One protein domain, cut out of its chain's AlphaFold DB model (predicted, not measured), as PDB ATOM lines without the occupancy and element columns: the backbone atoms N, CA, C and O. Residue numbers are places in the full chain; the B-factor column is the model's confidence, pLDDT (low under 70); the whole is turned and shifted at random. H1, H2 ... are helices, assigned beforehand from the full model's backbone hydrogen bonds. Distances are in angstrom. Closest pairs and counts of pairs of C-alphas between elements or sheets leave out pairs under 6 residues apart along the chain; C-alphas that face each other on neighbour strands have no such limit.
ATOM      1  N   ILE A 171      33.881 159.474   0.598       69.88
ATOM      2  CA  ILE A 171      35.157 158.799   0.883       69.88
ATOM      3  C   ILE A 171      34.953 157.668   1.896       69.88
ATOM      4  O   ILE A 171      35.475 156.575   1.695       69.88
ATOM      5  N   LYS A 172      34.174 157.901   2.961       68.81
ATOM      6  CA  LYS A 172      33.843 156.872   3.959       68.81
ATOM      7  C   LYS A 172      33.074 155.701   3.337       68.81
ATOM      8  O   LYS A 172      33.445 154.560   3.580       68.81
ATOM      9  N   ASN A 173      32.094 155.972   2.473       76.81
ATOM     10  CA  ASN A 173      31.344 154.938   1.754       76.81
ATOM     11  C   ASN A 173      32.230 154.141   0.784       76.81
ATOM     12  O   ASN A 173      32.083 152.925   0.698       76.81
ATOM     13  N   LEU A 174      33.171 154.793   0.087       74.25
ATOM     14  CA  LEU A 174      34.130 154.093  -0.778       74.25
ATOM     15  C   LEU A 174      35.050 153.171   0.024       74.25
ATOM     16  O   LEU A 174      35.207 152.012  -0.344       74.25
ATOM     17  N   LYS A 175      35.613 153.670   1.132       76.56
ATOM     18  CA  LYS A 175      36.453 152.862   2.025       76.56
ATOM     19  C   LYS A 175      35.678 151.686   2.607       76.56
ATOM     20  O   LYS A 175      36.202 150.584   2.635       76.56
ATOM     21  N   HIS A 176      34.429 151.906   3.018       80.38
ATOM     22  CA  HIS A 176      33.556 150.836   3.492       80.38
ATOM     23  C   HIS A 176      33.359 149.758   2.416       80.38
ATOM     24  O   HIS A 176      33.578 148.580   2.684       80.38
ATOM     25  N   TYR A 177      33.035 150.152   1.181       78.69
ATOM     26  CA  TYR A 177      32.882 149.207   0.071       78.69
ATOM     27  C   TYR A 177      34.182 148.453  -0.243       78.69
ATOM     28  O   TYR A 177      34.158 147.242  -0.438       78.69
ATOM     29  N   GLU A 178      35.328 149.137  -0.231       80.25
ATOM     30  CA  GLU A 178      36.643 148.513  -0.408       80.25
ATOM     31  C   GLU A 178      36.939 147.490   0.697       80.25
ATOM     32  O   GLU A 178      37.362 146.372   0.406       80.25
ATOM     33  N   THR A 179      36.674 147.830   1.962       83.69
ATOM     34  CA  THR A 179      36.861 146.900   3.085       83.69
ATOM     35  C   THR A 179      35.940 145.688   2.987       83.69
ATOM     36  O   THR A 179      36.412 144.569   3.168       83.69
ATOM     37  N   GLN A 180      34.670 145.892   2.622       85.69
ATOM     38  CA  GLN A 180      33.702 144.810   2.429       85.69
ATOM     39  C   GLN A 180      34.124 143.890   1.279       85.69
ATOM     40  O   GLN A 180      34.124 142.673   1.425       85.69
ATOM     41  N   PHE A 181      34.571 144.456   0.157       85.25
ATOM     42  CA  PHE A 181      35.073 143.685  -0.980       85.25
ATOM     43  C   PHE A 181      36.319 142.866  -0.619       85.25
ATOM     44  O   PHE A 181      36.430 141.694  -0.985       85.25
ATOM     45  N   ARG A 182      37.260 143.459   0.128       83.69
ATOM     46  CA  ARG A 182      38.446 142.743   0.616       83.69
ATOM     47  C   ARG A 182      38.064 141.601   1.555       83.69
ATOM     48  O   ARG A 182      38.630 140.521   1.414       83.69
ATOM     49  N   LEU A 183      37.129 141.825   2.477       87.75
ATOM     50  CA  LEU A 183      36.664 140.800   3.410       87.75
ATOM     51  C   LEU A 183      35.960 139.654   2.671       87.75
ATOM     52  O   LEU A 183      36.366 138.507   2.823       87.75
ATOM     53  N   ALA A 184      35.028 139.966   1.769       87.88
ATOM     54  CA  ALA A 184      34.310 138.970   0.974       87.88
ATOM     55  C   ALA A 184      35.250 138.119   0.098       87.88
ATOM     56  O   ALA A 184      35.053 136.914  -0.055       87.88
ATOM     57  N   ASN A 185      36.309 138.709  -0.467       86.75
ATOM     58  CA  ASN A 185      37.311 137.942  -1.214       86.75
ATOM     59  C   ASN A 185      38.165 137.051  -0.305       86.75
ATOM     60  O   ASN A 185      38.498 135.930  -0.694       86.75
ATOM     61  N   LYS A 186      38.508 137.517   0.903       88.69
ATOM     62  CA  LYS A 186      39.174 136.676   1.909       88.69
ATOM     63  C   LYS A 186      38.284 135.499   2.313       88.69
ATOM     64  O   LYS A 186      38.760 134.375   2.352       88.69
ATOM     65  N   GLU A 187      36.994 135.718   2.533       87.88
ATOM     66  CA  GLU A 187      36.041 134.647   2.856       87.88
ATOM     67  C   GLU A 187      35.914 133.632   1.714       87.88
ATOM     68  O   GLU A 187      36.049 132.432   1.933       87.88
ATOM     69  N   ARG A 188      35.767 134.096   0.465       88.94
ATOM     70  CA  ARG A 188      35.704 133.206  -0.709       88.94
ATOM     71  C   ARG A 188      36.967 132.367  -0.889       88.94
ATOM     72  O   ARG A 188      36.880 131.190  -1.230       88.94
ATOM     73  N   THR A 189      38.137 132.967  -0.685       88.56
ATOM     74  CA  THR A 189      39.417 132.249  -0.789       88.56
ATOM     75  C   THR A 189      39.580 131.237   0.339       88.56
ATOM     76  O   THR A 189      39.964 130.108   0.048       88.56
ATOM     77  N   LYS A 190      39.192 131.580   1.575       89.44
ATOM     78  CA  LYS A 190      39.146 130.641   2.707       89.44
ATOM     79  C   LYS A 190      38.243 129.440   2.430       89.44
ATOM     80  O   LYS A 190      38.702 128.312   2.549       89.44
ATOM     81  N   ILE A 191      37.007 129.662   1.975       90.19
ATOM     82  CA  ILE A 191      36.065 128.576   1.643       90.19
ATOM     83  C   ILE A 191      36.638 127.679   0.537       90.19
ATOM     84  O   ILE A 191      36.632 126.455   0.651       90.19
ATOM     85  N   SER A 192      37.194 128.275  -0.524       90.88
ATOM     86  CA  SER A 192      37.847 127.507  -1.592       90.88
ATOM     87  C   SER A 192      39.048 126.707  -1.080       90.88
ATOM     88  O   SER A 192      39.308 125.614  -1.585       90.88
ATOM     89  N   GLN A 193      39.772 127.234  -0.092       91.44
ATOM     90  CA  GLN A 193      40.923 126.566   0.495       91.44
ATOM     91  C   GLN A 193      40.514 125.369   1.352       91.44
ATOM     92  O   GLN A 193      41.025 124.277   1.115       91.44
ATOM     93  N   ILE A 194      39.536 125.548   2.247       92.44
ATOM     94  CA  ILE A 194      38.943 124.470   3.052       92.44
ATOM     95  C   ILE A 194      38.469 123.347   2.135       92.44
ATOM     96  O   ILE A 194      38.828 122.192   2.334       92.44
ATOM     97  N   ARG A 195      37.750 123.685   1.060       92.50
ATOM     98  CA  ARG A 195      37.261 122.705   0.086       92.50
ATOM     99  C   ARG A 195      38.389 121.885  -0.549       92.50
ATOM    100  O   ARG A 195      38.281 120.666  -0.654       92.50
ATOM    101  N   LYS A 196      39.472 122.534  -0.986       92.50
ATOM    102  CA  LYS A 196      40.631 121.842  -1.583       92.50
ATOM    103  C   LYS A 196      41.310 120.918  -0.578       92.50
ATOM    104  O   LYS A 196      41.641 119.787  -0.931       92.50
ATOM    105  N   ASP A 197      41.507 121.403   0.641       93.50
ATOM    106  CA  ASP A 197      42.182 120.651   1.693       93.50
ATOM    107  C   ASP A 197      41.317 119.471   2.150       93.50
ATOM    108  O   ASP A 197      41.844 118.376   2.311       93.50
ATOM    109  N   PHE A 198      39.993 119.641   2.211       94.75
ATOM    110  CA  PHE A 198      39.018 118.591   2.523       94.75
ATOM    111  C   PHE A 198      39.071 117.433   1.532       94.75
ATOM    112  O   PHE A 198      39.309 116.292   1.923       94.75
ATOM    113  N   PHE A 199      38.965 117.708   0.230       92.94
ATOM    114  CA  PHE A 199      39.056 116.641  -0.772       92.94
ATOM    115  C   PHE A 199      40.442 115.990  -0.818       92.94
ATOM    116  O   PHE A 199      40.561 114.798  -1.112       92.94
ATOM    117  N   LYS A 200      41.506 116.744  -0.523       93.06
ATOM    118  CA  LYS A 200      42.859 116.188  -0.405       93.06
ATOM    119  C   LYS A 200      42.963 115.253   0.803       93.06
ATOM    120  O   LYS A 200      43.505 114.159   0.663       93.06
ATOM    121  N   ALA A 201      42.414 115.666   1.943       94.25
ATOM    122  CA  ALA A 201      42.372 114.888   3.173       94.25
ATOM    123  C   ALA A 201      41.576 113.592   2.978       94.25
ATOM    124  O   ALA A 201      42.105 112.533   3.293       94.25
ATOM    125  N   GLN A 202      40.391 113.644   2.355       93.69
ATOM    126  CA  GLN A 202      39.586 112.452   2.042       93.69
ATOM    127  C   GLN A 202      40.358 111.428   1.206       93.69
ATOM    128  O   GLN A 202      40.397 110.246   1.533       93.69
ATOM    129  N   ARG A 203      41.014 111.882   0.131       92.69
ATOM    130  CA  ARG A 203      41.787 110.992  -0.751       92.69
ATOM    131  C   ARG A 203      42.952 110.328  -0.027       92.69
ATOM    132  O   ARG A 203      43.248 109.170  -0.292       92.69
ATOM    133  N   ILE A 204      43.630 111.071   0.843       93.12
ATOM    134  CA  ILE A 204      44.755 110.548   1.619       93.12
ATOM    135  C   ILE A 204      44.259 109.606   2.715       93.12
ATOM    136  O   ILE A 204      44.857 108.556   2.903       93.12
ATOM    137  N   CYS A 205      43.169 109.955   3.400       93.06
ATOM    138  CA  CYS A 205      42.540 109.104   4.404       93.06
ATOM    139  C   CYS A 205      42.179 107.746   3.808       93.06
ATOM    140  O   CYS A 205      42.606 106.720   4.326       93.06
ATOM    141  N   GLU A 206      41.467 107.758   2.681       91.44
ATOM    142  CA  GLU A 206      41.066 106.559   1.953       91.44
ATOM    143  C   GLU A 206      42.283 105.705   1.557       91.44
ATOM    144  O   GLU A 206      42.326 104.509   1.830       91.44
ATOM    145  N   GLU A 207      43.313 106.320   0.975       92.00
ATOM    146  CA  GLU A 207      44.547 105.632   0.581       92.00
ATOM    147  C   GLU A 207      45.286 104.999   1.774       92.00
ATOM    148  O   GLU A 207      45.747 103.859   1.691       92.00
ATOM    149  N   LEU A 208      45.413 105.720   2.891       91.44
ATOM    150  CA  LEU A 208      46.088 105.222   4.092       91.44
ATOM    151  C   LEU A 208      45.276 104.116   4.779       91.44
ATOM    152  O   LEU A 208      45.844 103.112   5.216       91.44
ATOM    153  N   ASP A 209      43.953 104.249   4.817       92.94
ATOM    154  CA  ASP A 209      43.043 103.230   5.342       92.94
ATOM    155  C   ASP A 209      43.139 101.921   4.548       92.94
ATOM    156  O   ASP A 209      43.232 100.847   5.154       92.94
ATOM    157  N   TYR A 210      43.231 101.985   3.215       90.06
ATOM    158  CA  TYR A 210      43.450 100.794   2.387       90.06
ATOM    159  C   TYR A 210      44.777 100.094   2.691       90.06
ATOM    160  O   TYR A 210      44.825  98.864   2.696       90.06
ATOM    161  N   ARG A 211      45.848 100.837   2.998       89.62
ATOM    162  CA  ARG A 211      47.150 100.239   3.363       89.62
ATOM    163  C   ARG A 211      47.091  99.459   4.670       89.62
ATOM    164  O   ARG A 211      47.756  98.435   4.791       89.62
ATOM    165  N   ILE A 212      46.282  99.919   5.624       88.75
ATOM    166  CA  ILE A 212      46.030  99.228   6.900       88.75
ATOM    167  C   ILE A 212      44.868  98.220   6.769       88.75
ATOM    168  O   ILE A 212      44.506  97.529   7.720       88.75
ATOM    169  N   ASN A 213      44.323  98.053   5.559       87.00
ATOM    170  CA  ASN A 213      43.257  97.110   5.233       87.00
ATOM    171  C   ASN A 213      41.943  97.384   6.000       87.00
ATOM    172  O   ASN A 213      41.184  96.459   6.309       87.00
ATOM    173  N   VAL A 214      41.680  98.658   6.309       85.44
ATOM    174  CA  VAL A 214      40.418  99.133   6.889       85.44
ATOM    175  C   VAL A 214      39.350  99.099   5.797       85.44
ATOM    176  O   VAL A 214      39.512  99.702   4.740       85.44
ATOM    177  N   LYS A 215      38.269  98.352   6.039       76.31
ATOM    178  CA  LYS A 215      37.202  98.130   5.048       76.31
ATOM    179  C   LYS A 215      36.041  99.111   5.169       76.31
ATOM    180  O   LYS A 215      35.414  99.401   4.157       76.31
ATOM    181  N   ASP A 216      35.816  99.630   6.375       78.81
ATOM    182  CA  ASP A 216      34.717 100.539   6.678       78.81
ATOM    183  C   ASP A 216      35.270 101.864   7.223       78.81
ATOM    184  O   ASP A 216      36.061 101.842   8.177       78.81
ATOM    185  N   PRO A 217      34.896 103.014   6.628       83.44
ATOM    186  CA  PRO A 217      35.283 104.316   7.151       83.44
ATOM    187  C   PRO A 217      34.591 104.579   8.492       83.44
ATOM    188  O   PRO A 217      33.440 104.195   8.686       83.44
ATOM    189  N   THR A 218      35.287 105.258   9.408       82.38
ATOM    190  CA  THR A 218      34.739 105.607  10.731       82.38
ATOM    191  C   THR A 218      33.483 106.470  10.614       82.38
ATOM    192  O   THR A 218      32.497 106.198  11.285       82.38
ATOM    193  N   GLU A 219      33.509 107.473   9.732       84.56
ATOM    194  CA  GLU A 219      32.314 108.217   9.319       84.56
ATOM    195  C   GLU A 219      32.258 108.286   7.795       84.56
ATOM    196  O   GLU A 219      33.289 108.275   7.114       84.56
ATOM    197  N   ASP A 220      31.052 108.433   7.250       82.62
ATOM    198  CA  ASP A 220      30.830 108.451   5.805       82.62
ATOM    199  C   ASP A 220      31.643 109.552   5.102       82.62
ATOM    200  O   ASP A 220      32.115 109.336   3.996       82.62
ATOM    201  N   PHE A 221      31.910 110.699   5.730       86.38
ATOM    202  CA  PHE A 221      32.651 111.794   5.089       86.38
ATOM    203  C   PHE A 221      34.184 111.620   5.065       86.38
ATOM    204  O   PHE A 221      34.864 112.458   4.471       86.38
ATOM    205  N   TYR A 222      34.762 110.572   5.670       87.81
ATOM    206  CA  TYR A 222      36.224 110.364   5.661       87.81
ATOM    207  C   TYR A 222      36.751 109.928   4.295       87.81
ATOM    208  O   TYR A 222      37.902 110.201   3.956       87.81
ATOM    209  N   TRP A 223      35.925 109.241   3.509       90.50
ATOM    210  CA  TRP A 223      36.304 108.714   2.200       90.50
ATOM    211  C   TRP A 223      35.683 109.526   1.069       90.50
ATOM    212  O   TRP A 223      34.798 110.362   1.267       90.50
ATOM    213  N   THR A 224      36.157 109.303  -0.156       87.25
ATOM    214  CA  THR A 224      35.621 110.039  -1.299       87.25
ATOM    215  C   THR A 224      34.186 109.620  -1.623       87.25
ATOM    216  O   THR A 224      33.813 108.445  -1.565       87.25
ATOM    217  N   LYS A 225      33.386 110.593  -2.079       83.56
ATOM    218  CA  LYS A 225      32.006 110.393  -2.556       83.56
ATOM    219  C   LYS A 225      31.863 109.217  -3.518       83.56
ATOM    220  O   LYS A 225      30.912 108.445  -3.438       83.56
ATOM    221  N   ALA A 226      32.813 109.078  -4.443       82.25
ATOM    222  CA  ALA A 226      32.799 108.013  -5.438       82.25
ATOM    223  C   ALA A 226      32.889 106.625  -4.788       82.25
ATOM    224  O   ALA A 226      32.196 105.700  -5.215       82.25
ATOM    225  N   THR A 227      33.712 106.485  -3.752       83.88
ATOM    226  CA  THR A 227      33.915 105.225  -3.034       83.88
ATOM    227  C   THR A 227      32.706 104.878  -2.176       83.88
ATOM    228  O   THR A 227      32.222 103.749  -2.240       83.88
ATOM    229  N   ILE A 228      32.117 105.858  -1.490       83.25
ATOM    230  CA  ILE A 228      30.884 105.652  -0.711       83.25
ATOM    231  C   ILE A 228      29.709 105.303  -1.623       83.25
ATOM    232  O   ILE A 228      28.974 104.362  -1.337       83.25
ATOM    233  N   LYS A 229      29.558 105.984  -2.767       81.75
ATOM    234  CA  LYS A 229      28.502 105.678  -3.746       81.75
ATOM    235  C   LYS A 229      28.668 104.274  -4.334       81.75
ATOM    236  O   LYS A 229      27.681 103.556  -4.485       81.75
ATOM    237  N   LYS A 230      29.902 103.845  -4.627       80.19
ATOM    238  CA  LYS A 230      30.194 102.464  -5.054       80.19
ATOM    239  C   LYS A 230      29.851 101.445  -3.965       80.19
ATOM    240  O   LYS A 230      29.244 100.429  -4.292       80.19
ATOM    241  N   ARG A 231      30.179 101.731  -2.702       78.56
ATOM    242  CA  ARG A 231      29.844 100.878  -1.552       78.56
ATOM    243  C   ARG A 231      28.333 100.754  -1.367       78.56
ATOM    244  O   ARG A 231      27.819  99.643  -1.423       78.56
ATOM    245  N   ARG A 232      27.615 101.880  -1.283       78.69
ATOM    246  CA  ARG A 232      26.143 101.904  -1.197       78.69
ATOM    247  C   ARG A 232      25.509 101.145  -2.363       78.69
ATOM    248  O   ARG A 232      24.544 100.429  -2.153       78.69
ATOM    249  N   LYS A 233      26.064 101.236  -3.580       76.44
ATOM    250  CA  LYS A 233      25.593 100.479  -4.755       76.44
ATOM    251  C   LYS A 233      25.847  98.968  -4.652       76.44
ATOM    252  O   LYS A 233      25.007  98.197  -5.104       76.44
ATOM    253  N   MET A 234      26.975  98.546  -4.077       67.25
ATOM    254  CA  MET A 234      27.239  97.130  -3.782       67.25
ATOM    255  C   MET A 234      26.313  96.596  -2.677       67.25
ATOM    256  O   MET A 234      25.859  95.461  -2.777       67.25
ATOM    257  N   GLU A 235      25.974  97.407  -1.672       67.50
ATOM    258  CA  GLU A 235      25.017  97.052  -0.610       67.50
ATOM    259  C   GLU A 235      23.556  97.019  -1.112       67.50
ATOM    260  O   GLU A 235      22.796  96.121  -0.749       67.50
ATOM    261  N   LYS A 236      23.163  97.953  -1.997       64.00
ATOM    262  CA  LYS A 236      21.811  98.063  -2.589       64.00
ATOM    263  C   LYS A 236      21.516  97.077  -3.720       64.00
ATOM    264  O   LYS A 236      20.408  97.086  -4.244       64.00
ATOM    265  N   GLN A 237      22.434  96.180  -4.080       51.47
ATOM    266  CA  GLN A 237      22.194  95.144  -5.098       51.47
ATOM    267  C   GLN A 237      21.145  94.077  -4.685       51.47
ATOM    268  O   GLN A 237      21.041  93.035  -5.329       51.47
ATOM    269  N   SER A 238      20.353  94.336  -3.635       47.47
ATOM    270  CA  SER A 238      19.255  93.508  -3.126       47.47
ATOM    271  C   SER A 238      17.854  94.149  -3.208       47.47
ATOM    272  O   SER A 238      16.887  93.464  -2.877       47.47
ATOM    273  N   GLU A 247      19.675 114.580  -4.981       54.28
ATOM    274  CA  GLU A 247      19.608 114.787  -3.517       54.28
ATOM    275  C   GLU A 247      20.889 114.307  -2.803       54.28
ATOM    276  O   GLU A 247      21.408 114.983  -1.915       54.28
ATOM    277  N   ASP A 248      21.463 113.183  -3.249       55.62
ATOM    278  CA  ASP A 248      22.737 112.637  -2.747       55.62
ATOM    279  C   ASP A 248      23.937 113.574  -3.020       55.62
ATOM    280  O   ASP A 248      25.002 113.462  -2.397       55.62
ATOM    281  N   ASP A 249      23.802 114.475  -3.996       58.78
ATOM    282  CA  ASP A 249      24.853 115.390  -4.419       58.78
ATOM    283  C   ASP A 249      24.910 116.658  -3.548       58.78
ATOM    284  O   ASP A 249      26.016 117.119  -3.242       58.78
ATOM    285  N   GLU A 250      23.756 117.157  -3.094       62.91
ATOM    286  CA  GLU A 250      23.640 118.257  -2.124       62.91
ATOM    287  C   GLU A 250      24.100 117.845  -0.716       62.91
ATOM    288  O   GLU A 250      24.840 118.602  -0.078       62.91
ATOM    289  N   ASP A 251      23.772 116.625  -0.271       67.00
ATOM    290  CA  ASP A 251      24.204 116.079   1.032       67.00
ATOM    291  C   ASP A 251      25.739 116.067   1.162       67.00
ATOM    292  O   ASP A 251      26.313 116.393   2.201       67.00
ATOM    293  N   PHE A 252      26.438 115.782   0.060       70.38
ATOM    294  CA  PHE A 252      27.896 115.684   0.068       70.38
ATOM    295  C   PHE A 252      28.620 117.035   0.109       70.38
ATOM    296  O   PHE A 252      29.732 117.135   0.633       70.38
ATOM    297  N   GLU A 253      28.011 118.077  -0.457       77.12
ATOM    298  CA  GLU A 253      28.536 119.441  -0.378       77.12
ATOM    299  C   GLU A 253      28.385 120.003   1.041       77.12
ATOM    300  O   GLU A 253      29.250 120.747   1.506       77.12
ATOM    301  N   GLN A 254      27.342 119.582   1.761       82.94
ATOM    302  CA  GLN A 254      27.120 119.962   3.152       82.94
ATOM    303  C   GLN A 254      28.216 119.439   4.095       82.94
ATOM    304  O   GLN A 254      28.490 120.078   5.112       82.94
ATOM    305  N   TYR A 255      28.902 118.341   3.752       84.19
ATOM    306  CA  TYR A 255      30.039 117.847   4.539       84.19
ATOM    307  C   TYR A 255      31.294 118.713   4.426       84.19
ATOM    308  O   TYR A 255      32.187 118.567   5.263       84.19
ATOM    309  N   VAL A 256      31.389 119.609   3.434       88.75
ATOM    310  CA  VAL A 256      32.550 120.491   3.250       88.75
ATOM    311  C   VAL A 256      32.504 121.624   4.278       88.75
ATOM    312  O   VAL A 256      32.158 122.769   3.984       88.75
ATOM    313  N   THR A 257      32.874 121.296   5.510       91.75
ATOM    314  CA  THR A 257      32.979 122.225   6.635       91.75
ATOM    315  C   THR A 257      34.392 122.205   7.210       91.75
ATOM    316  O   THR A 257      35.163 121.263   7.013       91.75
ATOM    317  N   GLU A 258      34.750 123.272   7.921       91.75
ATOM    318  CA  GLU A 258      36.037 123.365   8.616       91.75
ATOM    319  C   GLU A 258      36.162 122.301   9.719       91.75
ATOM    320  O   GLU A 258      37.200 121.658   9.851       91.75
ATOM    321  N   GLU A 259      35.074 122.040  10.443       93.00
ATOM    322  CA  GLU A 259      35.019 121.044  11.517       93.00
ATOM    323  C   GLU A 259      35.251 119.620  10.991       93.00
ATOM    324  O   GLU A 259      36.066 118.878  11.540       93.00
ATOM    325  N   ASN A 260      34.608 119.257   9.875       92.81
ATOM    326  CA  ASN A 260      34.790 117.938   9.269       92.81
ATOM    327  C   ASN A 260      36.195 117.778   8.677       92.81
ATOM    328  O   ASN A 260      36.774 116.695   8.745       92.81
ATOM    329  N   LEU A 261      36.783 118.851   8.130       94.25
ATOM    330  CA  LEU A 261      38.188 118.846   7.715       94.25
ATOM    331  C   LEU A 261      39.111 118.541   8.905       94.25
ATOM    332  O   LEU A 261      40.015 117.716   8.771       94.25
ATOM    333  N   PHE A 262      38.883 119.173  10.056       94.19
ATOM    334  CA  PHE A 262      39.682 118.932  11.259       94.19
ATOM    335  C   PHE A 262      39.528 117.504  11.776       94.19
ATOM    336  O   PHE A 262      40.538 116.869  12.067       94.19
ATOM    337  N   ALA A 263      38.313 116.952  11.769       94.38
ATOM    338  CA  ALA A 263      38.082 115.557  12.141       94.38
ATOM    339  C   ALA A 263      38.891 114.574  11.270       94.38
ATOM    340  O   ALA A 263      39.542 113.666  11.794       94.38
ATOM    341  N   ILE A 264      38.933 114.790   9.947       93.94
ATOM    342  CA  ILE A 264      39.753 113.964   9.042       93.94
ATOM    343  C   ILE A 264      41.246 114.131   9.353       93.94
ATOM    344  O   ILE A 264      41.980 113.144   9.408       93.94
ATOM    345  N   ILE A 265      41.716 115.363   9.559       94.25
ATOM    346  CA  ILE A 265      43.126 115.633   9.872       94.25
ATOM    347  C   ILE A 265      43.537 114.943  11.178       94.25
ATOM    348  O   ILE A 265      44.575 114.279  11.209       94.25
ATOM    349  N   ASP A 266      42.726 115.049  12.227       93.50
ATOM    350  CA  ASP A 266      43.008 114.446  13.532       93.50
ATOM    351  C   ASP A 266      43.030 112.919  13.462       93.50
ATOM    352  O   ASP A 266      43.901 112.277  14.057       93.50
ATOM    353  N   TYR A 267      42.140 112.314  12.678       94.06
ATOM    354  CA  TYR A 267      42.166 110.875  12.418       94.06
ATOM    355  C   TYR A 267      43.440 110.440  11.688       94.06
ATOM    356  O   TYR A 267      44.109 109.501  12.119       94.06
ATOM    357  N   ILE A 268      43.824 111.141  10.616       93.06
ATOM    358  CA  ILE A 268      45.041 110.818   9.862       93.06
ATOM    359  C   ILE A 268      46.288 110.981  10.748       93.06
ATOM    360  O   ILE A 268      47.207 110.162  10.686       93.06
ATOM    361  N   ARG A 269      46.319 111.989  11.624       92.56
ATOM    362  CA  ARG A 269      47.442 112.208  12.546       92.56
ATOM    363  C   ARG A 269      47.489 111.212  13.695       92.56
ATOM    364  O   ARG A 269      48.581 110.844  14.104       92.56
TER     365      ARG A 269
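This is residues 171 to 238 and 247 to 269 of the 305 residues of the protein "Coiled-coil domain-containing protein 75" of Sitophilus oryzae (UniProt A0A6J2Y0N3). One long helix, H1, makes the long axis of the domain, and its first part, residues 171 to 189, sticks out as a free arm; after Arg 211, the last residue of H1, a long loop, residues 212 to 224, folds back. The three other helices are short: H4 packs on H1 at residues 194 to 205, while H2 and H3 lie off to one side of H1 without touching it, and residues 232 to 238, at the end of H2 and beyond, stick out as well. The printed part has 91 residues with four named helices, in the order H1, H2, H3, H4, and no named strand; its class is all helix. It is only just loose, close to extended, with a radius of gyration of the C-alphas of 18.2 A and spans of 66 by 32 by 14 A.

H1 is residues 171 to 211, 59.8 A from first to last C-alpha, beginning at C-alpha 171 (35.157, 158.799, 0.883) and ending at C-alpha 211 (47.150, 100.239, 3.363). H2 is residues 225 to 235, 15.2 A long. H3 is residues 247 to 254, 11.3 A long. H4 is residues 258 to 269, 16.4 A long, and ends at C-alpha 269 (47.442, 112.208, 12.546).

H1 touches H4 with residues 194 to 205 alone; their closest C-alphas, those of Phe 198 and Leu 261, are 5.3 A apart. The two run the same way at a tilt of 35.1 degrees, only just steep. H2 and H3 are close but not clearly touching, the closest C-alphas being those of Lys 225 and Phe 252 at 7.2 A; they run opposite ways at a steep tilt of 41 degrees. H1 is apart from H2 and from H3, and H4 is apart from H2 and from H3. In H1, H2 and H4 every O i to N i+4 pair is within hydrogen-bond range, and in H3 2 of 4 are.

The C-alphas of Ile 171 and Ser 238, the two farthest apart, are 67.3 A from each other. Without the stretches that stand free, residues 171 to 189 and 232 to 238, the body spans 33 by 29 by 15 A. The link from H1 to H2 is long, 13 residues, and that from H3 to H4 is tight, 3 residues. Residues 239 to 246 are not printed, and across this cut C-alphas 238 and 247 are 21.3 A apart. The mean pLDDT of the printed part is 83.9; residues 171 to 172, 234 to 238 and 247 to 251 are under 70.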